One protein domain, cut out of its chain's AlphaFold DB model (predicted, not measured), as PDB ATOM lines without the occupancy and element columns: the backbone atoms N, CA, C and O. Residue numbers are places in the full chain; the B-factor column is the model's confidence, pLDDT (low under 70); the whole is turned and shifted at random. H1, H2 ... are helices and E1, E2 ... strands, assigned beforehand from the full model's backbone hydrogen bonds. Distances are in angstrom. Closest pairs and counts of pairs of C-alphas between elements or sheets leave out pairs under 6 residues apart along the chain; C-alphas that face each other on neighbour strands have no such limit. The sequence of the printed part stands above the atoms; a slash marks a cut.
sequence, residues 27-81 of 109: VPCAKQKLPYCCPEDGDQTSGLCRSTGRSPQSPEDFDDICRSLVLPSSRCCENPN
ATOM      1  N   VAL A  27     -53.170 -12.705  31.539       75.12
ATOM      2  CA  VAL A  27     -52.791 -13.194  32.861       75.12
ATOM      3  C   VAL A  27     -52.074 -14.530  32.657       75.12
ATOM      4  O   VAL A  27     -52.738 -15.555  32.519       75.12
ATOM      5  N   PRO A  28     -50.730 -14.561  32.622       72.56
ATOM      6  CA  PRO A  28     -49.976 -15.776  32.304       72.56
ATOM      7  C   PRO A  28     -50.134 -16.893  33.338       72.56
ATOM      8  O   PRO A  28     -49.918 -18.057  33.014       72.56
ATOM      9  N   CYS A  29     -50.474 -16.545  34.582       78.94
ATOM     10  CA  CYS A  29     -50.568 -17.469  35.706       78.94
ATOM     11  C   CYS A  29     -51.772 -17.122  36.582       78.94
ATOM     12  O   CYS A  29     -51.941 -15.966  36.966       78.94
ATOM     13  N   ALA A  30     -52.587 -18.114  36.948       69.56
ATOM     14  CA  ALA A  30     -53.649 -17.906  37.929       69.56
ATOM     15  C   ALA A  30     -53.087 -17.890  39.354       69.56
ATOM     16  O   ALA A  30     -52.056 -18.498  39.653       69.56
ATOM     17  N   LYS A  31     -53.858 -17.282  40.265       66.50
ATOM     18  CA  LYS A  31     -53.575 -17.235  41.711       66.50
ATOM     19  C   LYS A  31     -52.267 -16.472  42.006       66.50
ATOM     20  O   LYS A  31     -51.795 -15.696  41.190       66.50
ATOM     21  N   GLN A  32     -51.685 -16.663  43.190       66.44
ATOM     22  CA  GLN A  32     -50.440 -16.013  43.643       66.44
ATOM     23  C   GLN A  32     -49.168 -16.594  42.976       66.44
ATOM     24  O   GLN A  32     -48.090 -16.590  43.574       66.44
ATOM     25  N   LYS A  33     -49.288 -17.133  41.755       75.81
ATOM     26  CA  LYS A  33     -48.183 -17.735  41.001       75.81
ATOM     27  C   LYS A  33     -47.611 -16.733  40.012       75.81
ATOM     28  O   LYS A  33     -48.328 -15.912  39.450       75.81
ATOM     29  N   LEU A  34     -46.306 -16.812  39.808       81.06
ATOM     30  CA  LEU A  34     -45.565 -15.921  38.930       81.06
ATOM     31  C   LEU A  34     -45.051 -16.682  37.700       81.06
ATOM     32  O   LEU A  34     -44.814 -17.891  37.786       81.06
ATOM     33  N   PRO A  35     -44.854 -15.983  36.573       83.31
ATOM     34  CA  PRO A  35     -44.278 -16.563  35.367       83.31
ATOM     35  C   PRO A  35     -42.782 -16.865  35.558       83.31
ATOM     36  O   PRO A  35     -41.984 -16.006  35.954       83.31
ATOM     37  N   TYR A  36     -42.407 -18.108  35.272       84.31
ATOM     38  CA  TYR A  36     -41.041 -18.624  35.293       84.31
ATOM     39  C   TYR A  36     -40.761 -19.418  34.015       84.31
ATOM     40  O   TYR A  36     -41.656 -20.002  33.412       84.31
ATOM     41  N   CYS A  37     -39.494 -19.464  33.628       85.94
ATOM     42  CA  CYS A  37     -38.990 -20.268  32.528       85.94
ATOM     43  C   CYS A  37     -38.166 -21.419  33.095       85.94
ATOM     44  O   CYS A  37     -37.308 -21.188  33.948       85.94
ATOM     45  N   CYS A  38     -38.426 -22.638  32.643       81.06
ATOM     46  CA  CYS A  38     -37.807 -23.874  33.120       81.06
ATOM     47  C   CYS A  38     -37.269 -24.706  31.932       81.06
ATOM     48  O   CYS A  38     -37.676 -24.479  30.789       81.06
ATOM     49  N   PRO A  39     -36.347 -25.659  32.157       79.62
ATOM     50  CA  PRO A  39     -35.902 -26.580  31.107       79.62
ATOM     51  C   PRO A  39     -37.015 -27.566  30.699       79.62
ATOM     52  O   PRO A  39     -37.943 -27.808  31.470       79.62
ATOM     53  N   GLU A  40     -36.924 -28.116  29.480       72.88
ATOM     54  CA  GLU A  40     -37.900 -29.075  28.920       72.88
ATOM     55  C   GLU A  40     -37.814 -30.474  29.554       72.88
ATOM     56  O   GLU A  40     -38.830 -31.159  29.680       72.88
ATOM     57  N   ASP A  41     -36.621 -30.887  29.998       57.09
ATOM     58  CA  ASP A  41     -36.419 -32.167  30.672       57.09
ATOM     59  C   ASP A  41     -37.085 -32.152  32.050       57.09
ATOM     60  O   ASP A  41     -36.683 -31.434  32.970       57.09
ATOM     61  N   GLY A  42     -38.144 -32.954  32.156       52.34
ATOM     62  CA  GLY A  42     -39.069 -33.073  33.278       52.34
ATOM     63  C   GLY A  42     -38.486 -33.652  34.567       52.34
ATOM     64  O   GLY A  42     -39.136 -34.473  35.208       52.34
ATOM     65  N   ASP A  43     -37.316 -33.196  34.997       45.22
ATOM     66  CA  ASP A  43     -36.790 -33.475  36.325       45.22
ATOM     67  C   ASP A  43     -36.672 -32.166  37.099       45.22
ATOM     68  O   ASP A  43     -35.674 -31.457  37.004       45.22
ATOM     69  N   GLN A  44     -37.783 -31.812  37.760       50.03
ATOM     70  CA  GLN A  44     -37.931 -31.251  39.117       50.03
ATOM     71  C   GLN A  44     -36.717 -30.541  39.754       50.03
ATOM     72  O   GLN A  44     -36.470 -30.608  40.966       50.03
ATOM     73  N   THR A  45     -35.979 -29.797  38.950       52.31
ATOM     74  CA  THR A  45     -34.898 -28.922  39.349       52.31
ATOM     75  C   THR A  45     -35.517 -27.545  39.465       52.31
ATOM     76  O   THR A  45     -35.239 -26.629  38.699       52.31
ATOM     77  N   SER A  46     -36.331 -27.370  40.511       51.97
ATOM     78  CA  SER A  46     -36.772 -26.056  40.996       51.97
ATOM     79  C   SER A  46     -35.601 -25.078  41.245       51.97
ATOM     80  O   SER A  46     -35.841 -23.916  41.539       51.97
ATOM     81  N   GLY A  47     -34.340 -25.523  41.118       55.16
ATOM     82  CA  GLY A  47     -33.134 -24.694  41.123       55.16
ATOM     83  C   GLY A  47     -32.667 -24.154  39.760       55.16
ATOM     84  O   GLY A  47     -31.742 -23.349  39.749       55.16
ATOM     85  N   LEU A  48     -33.262 -24.562  38.631       68.75
ATOM     86  CA  LEU A  48     -32.898 -24.067  37.288       68.75
ATOM     87  C   LEU A  48     -33.978 -23.191  36.640       68.75
ATOM     88  O   LEU A  48     -33.720 -22.574  35.608       68.75
ATOM     89  N   CYS A  49     -35.165 -23.093  37.243       75.75
ATOM     90  CA  CYS A  49     -36.200 -22.185  36.767       75.75
ATOM     91  C   CYS A  49     -35.823 -20.727  37.064       75.75
ATOM     92  O   CYS A  49     -35.456 -20.379  38.189       75.75
ATOM     93  N   ARG A  50     -35.950 -19.851  36.067       80.19
ATOM     94  CA  ARG A  50     -35.658 -18.414  36.189       80.19
ATOM     95  C   ARG A  50     -36.933 -17.606  36.026       80.19
ATOM     96  O   ARG A  50     -37.760 -17.926  35.180       80.19
ATOM     97  N   SER A  51     -37.094 -16.553  36.823       81.62
ATOM     98  CA  SER A  51     -38.190 -15.606  36.608       81.62
ATOM     99  C   SER A  51     -38.014 -14.927  35.250       81.62
ATOM    100  O   SER A  51     -36.888 -14.619  34.853       81.62
ATOM    101  N   THR A  52     -39.124 -14.649  34.567       83.19
ATOM    102  CA  THR A  52     -39.140 -13.887  33.310       83.19
ATOM    103  C   THR A  52     -38.629 -12.451  33.472       83.19
ATOM    104  O   THR A  52     -38.351 -11.786  32.477       83.19
ATOM    105  N   GLY A  53     -38.534 -11.928  34.704       81.62
ATOM    106  CA  GLY A  53     -38.089 -10.559  35.008       81.62
ATOM    107  C   GLY A  53     -39.089  -9.461  34.617       81.62
ATOM    108  O   GLY A  53     -39.057  -8.371  35.184       81.62
ATOM    109  N   ARG A  54     -40.011  -9.762  33.698       82.88
ATOM    110  CA  ARG A  54     -41.171  -8.953  33.316       82.88
ATOM    111  C   ARG A  54     -42.414  -9.833  33.207       82.88
ATOM    112  O   ARG A  54     -42.296 -11.027  32.928       82.88
ATOM    113  N   SER A  55     -43.593  -9.251  33.391       80.81
ATOM    114  CA  SER A  55     -44.847  -9.949  33.098       80.81
ATOM    115  C   SER A  55     -45.000 -10.092  31.584       80.81
ATOM    116  O   SER A  55     -44.970  -9.066  30.898       80.81
ATOM    117  N   PRO A  56     -45.127 -11.319  31.054       84.19
ATOM    118  CA  PRO A  56     -45.398 -11.503  29.645       84.19
ATOM    119  C   PRO A  56     -46.754 -10.912  29.267       84.19
ATOM    120  O   PRO A  56     -47.675 -10.893  30.086       84.19
ATOM    121  N   GLN A  57     -46.859 -10.419  28.036       85.75
ATOM    122  CA  GLN A  57     -48.061  -9.748  27.519       85.75
ATOM    123  C   GLN A  57     -48.931 -10.658  26.652       85.75
ATOM    124  O   GLN A  57     -50.074 -10.320  26.361       85.75
ATOM    125  N   SER A  58     -48.396 -11.799  26.226       86.19
ATOM    126  CA  SER A  58     -49.111 -12.784  25.427       86.19
ATOM    127  C   SER A  58     -48.521 -14.184  25.639       86.19
ATOM    128  O   SER A  58     -47.423 -14.312  26.198       86.19
ATOM    129  N   PRO A  59     -49.224 -15.240  25.193       83.69
ATOM    130  CA  PRO A  59     -48.690 -16.593  25.151       83.69
ATOM    131  C   PRO A  59     -47.323 -16.655  24.462       83.69
ATOM    132  O   PRO A  59     -46.366 -17.159  25.042       83.69
ATOM    133  N   GLU A  60     -47.233 -16.082  23.260       89.81
ATOM    134  CA  GLU A  60     -46.015 -16.126  22.452       89.81
ATOM    135  C   GLU A  60     -44.877 -15.301  23.059       89.81
ATOM    136  O   GLU A  60     -43.728 -15.726  23.004       89.81
ATOM    137  N   ASP A  61     -45.178 -14.151  23.677       89.38
ATOM    138  CA  ASP A  61     -44.173 -13.350  24.389       89.38
ATOM    139  C   ASP A  61     -43.604 -14.114  25.590       89.38
ATOM    140  O   ASP A  61     -42.407 -14.033  25.863       89.38
ATOM    141  N   PHE A  62     -44.422 -14.911  26.287       87.44
ATOM    142  CA  PHE A  62     -43.925 -15.754  27.374       87.44
ATOM    143  C   PHE A  62     -42.938 -16.806  26.850       87.44
ATOM    144  O   PHE A  62     -41.828 -16.929  27.377       87.44
ATOM    145  N   ASP A  63     -43.301 -17.516  25.785       87.69
ATOM    146  CA  ASP A  63     -42.418 -18.517  25.188       87.69
ATOM    147  C   ASP A  63     -41.145 -17.883  24.589       87.69
ATOM    148  O   ASP A  63     -40.061 -18.456  24.719       87.69
ATOM    149  N   ASP A  64     -41.223 -16.674  24.023       90.50
ATOM    150  CA  ASP A  64     -40.062 -15.936  23.503       90.50
ATOM    151  C   ASP A  64     -39.085 -15.505  24.612       90.50
ATOM    152  O   ASP A  64     -37.866 -15.702  24.493       90.50
ATOM    153  N   ILE A  65     -39.607 -15.007  25.742       89.62
ATOM    154  CA  ILE A  65     -38.795 -14.703  26.933       89.62
ATOM    155  C   ILE A  65     -38.082 -15.971  27.413       89.62
ATOM    156  O   ILE A  65     -36.879 -15.957  27.688       89.62
ATOM    157  N   CYS A  66     -38.808 -17.081  27.493       87.56
ATOM    158  CA  CYS A  66     -38.282 -18.355  27.961       87.56
ATOM    159  C   CYS A  66     -37.225 -18.941  27.017       87.56
ATOM    160  O   CYS A  66     -36.148 -19.362  27.458       87.56
ATOM    161  N   ARG A  67     -37.444 -18.839  25.708       87.12
ATOM    162  CA  ARG A  67     -36.462 -19.207  24.686       87.12
ATOM    163  C   ARG A  67     -35.200 -18.345  24.754       87.12
ATOM    164  O   ARG A  67     -34.098 -18.883  24.655       87.12
ATOM    165  N   SER A  68     -35.345 -17.042  24.995       87.00
ATOM    166  CA  SER A  68     -34.221 -16.116  25.203       87.00
ATOM    167  C   SER A  68     -33.384 -16.472  26.437       87.00
ATOM    168  O   SER A  68     -32.180 -16.217  26.476       87.00
ATOM    169  N   LEU A  69     -34.001 -17.104  27.439       80.88
ATOM    170  CA  LEU A  69     -33.332 -17.601  28.641       80.88
ATOM    171  C   LEU A  69     -32.751 -19.016  28.486       80.88
ATOM    172  O   LEU A  69     -32.190 -19.528  29.454       80.88
ATOM    173  N   VAL A  70     -32.842 -19.628  27.296       82.44
ATOM    174  CA  VAL A  70     -32.438 -21.025  27.028       82.44
ATOM    175  C   VAL A  70     -33.207 -22.020  27.918       82.44
ATOM    176  O   VAL A  70     -32.712 -23.083  28.283       82.44
ATOM    177  N   LEU A  71     -34.433 -21.656  28.300       82.75
ATOM    178  CA  LEU A  71     -35.309 -22.413  29.191       82.75
ATOM    179  C   LEU A  71     -36.684 -22.514  28.524       82.75
ATOM    180  O   LEU A  71     -37.537 -21.681  28.803       82.75
ATOM    181  N   PRO A  72     -36.896 -23.474  27.609       79.94
ATOM    182  CA  PRO A  72     -38.023 -23.455  26.674       79.94
ATOM    183  C   PRO A  72     -39.408 -23.627  27.313       79.94
ATOM    184  O   PRO A  72     -40.403 -23.357  26.654       79.94
ATOM    185  N   SER A  73     -39.510 -24.074  28.567       82.25
ATOM    186  CA  SER A  73     -40.806 -24.314  29.208       82.25
ATOM    187  C   SER A  73     -41.305 -23.098  29.983       82.25
ATOM    188  O   SER A  73     -40.751 -22.761  31.032       82.25
ATOM    189  N   SER A  74     -42.411 -22.507  29.533       84.75
ATOM    190  CA  SER A  74     -43.186 -21.519  30.285       84.75
ATOM    191  C   SER A  74     -43.972 -22.199  31.423       84.75
ATOM    192  O   SER A  74     -44.805 -23.086  31.222       84.75
ATOM    193  N   ARG A  75     -43.667 -21.833  32.672       81.38
ATOM    194  CA  ARG A  75     -44.231 -22.438  33.892       81.38
ATOM    195  C   ARG A  75     -44.725 -21.367  34.856       81.38
ATOM    196  O   ARG A  75     -44.193 -20.261  34.911       81.38
ATOM    197  N   CYS A  76     -45.711 -21.719  35.669       81.81
ATOM    198  CA  CYS A  76     -46.226 -20.855  36.723       81.81
ATOM    199  C   CYS A  76     -45.814 -21.404  38.081       81.81
ATOM    200  O   CYS A  76     -46.304 -22.448  38.506       81.81
ATOM    201  N   CYS A  77     -44.919 -20.701  38.766       77.56
ATOM    202  CA  CYS A  77     -44.371 -21.133  40.048       77.56
ATOM    203  C   CYS A  77     -44.756 -20.156  41.158       77.56
ATOM    204  O   CYS A  77     -44.759 -18.939  40.962       77.56
ATOM    205  N   GLU A  78     -45.050 -20.675  42.351       75.44
ATOM    206  CA  GLU A  78     -45.069 -19.830  43.549       75.44
ATOM    207  C   GLU A  78     -43.660 -19.298  43.816       75.44
ATOM    208  O   GLU A  78     -42.665 -19.990  43.606       75.44
ATOM    209  N   ASN A  79     -43.565 -18.041  44.243       65.56
ATOM    210  CA  ASN A  79     -42.276 -17.406  44.464       65.56
ATOM    211  C   ASN A  79     -41.528 -18.120  45.610       65.56
ATOM    212  O   ASN A  79     -41.984 -18.039  46.756       65.56
ATOM    213  N   PRO A  80     -40.361 -18.749  45.365       52.38
ATOM    214  CA  PRO A  80     -39.608 -19.410  46.428       52.38
ATOM    215  C   PRO A  80     -39.122 -18.416  47.498       52.38
ATOM    216  O   PRO A  80     -38.942 -18.812  48.646       52.38
ATOM    217  N   ASN A  81     -38.986 -17.120  47.170       48.22
ATOM    218  CA  ASN A  81     -38.663 -16.069  48.146       48.22
ATOM    219  C   ASN A  81     -39.846 -15.673  49.043       48.22
ATOM    220  O   ASN A  81     -39.634 -15.022  50.061       48.22
TER     221      ASN A  81
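Overview. This is residues 27 to 81 of the 109 residues of an uncharacterized protein of Cordyceps sp. RAO-2017 (UniProt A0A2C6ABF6). Two short antiparallel strands, E1 and E2, make a small twisted ribbon, and one helix, H1, packs by the end of it where E1 ends and E2 begins. A long loop, residues 39 to 58, swings out after E1 and comes back beside it, with residues 50 to 51 pairing with residues 36 to 37, before it leads to H1. The printed part has 55 residues, in the order E1, H1, E2; the class is mixed, helices and strands, with 22 residues, under half, in named elements. The whole is compact, with a radius of gyration of the C-alphas of 10.3 A, and its rounded outline spans 27 by 23 by 16 A.

Along the chain. Find C-alpha 33 at (-48.183, -17.735, 41.001); from there E1 runs through residues 33 to 38 for 14.4 A. Go on to C-alpha 59 at (-48.690, -16.593, 25.151), where H1, residues 59 to 68, begins its 14.5 A. Then look for E2, residues 73 to 78, which covers 15.6 A and ends at C-alpha 78 at (-45.069, -19.830, 43.549).

Arrangement. Look first at E1 and E2, antiparallel neighbours with 142 degrees between their directions. You will find N 36 and O 75 at 2.8 A and N 73 and O 38 at 2.9 A, both within hydrogen-bond range. The closest C-alphas of E1 and H1 are those of Cys 37 and Cys 66, 5.0 A apart. For H1 and E2 they are those of Asp 63 and Ser 74, 6.0 A apart. In H1 every O i to N i+4 pair is within hydrogen-bond range.

Size, cuts and confidence. The two C-alphas farthest apart are those of Asp 43 and Gln 57, at 27.7 A. The printed part has no cut; the link from E1 to H1 is long, 20 residues, and that from H1 to E2 is tight, 4 residues. Look in the B-factor column for pLDDT under 70 at residues 30 to 32, 41 to 48 and 79 to 81; the mean of the printed part is 76.1.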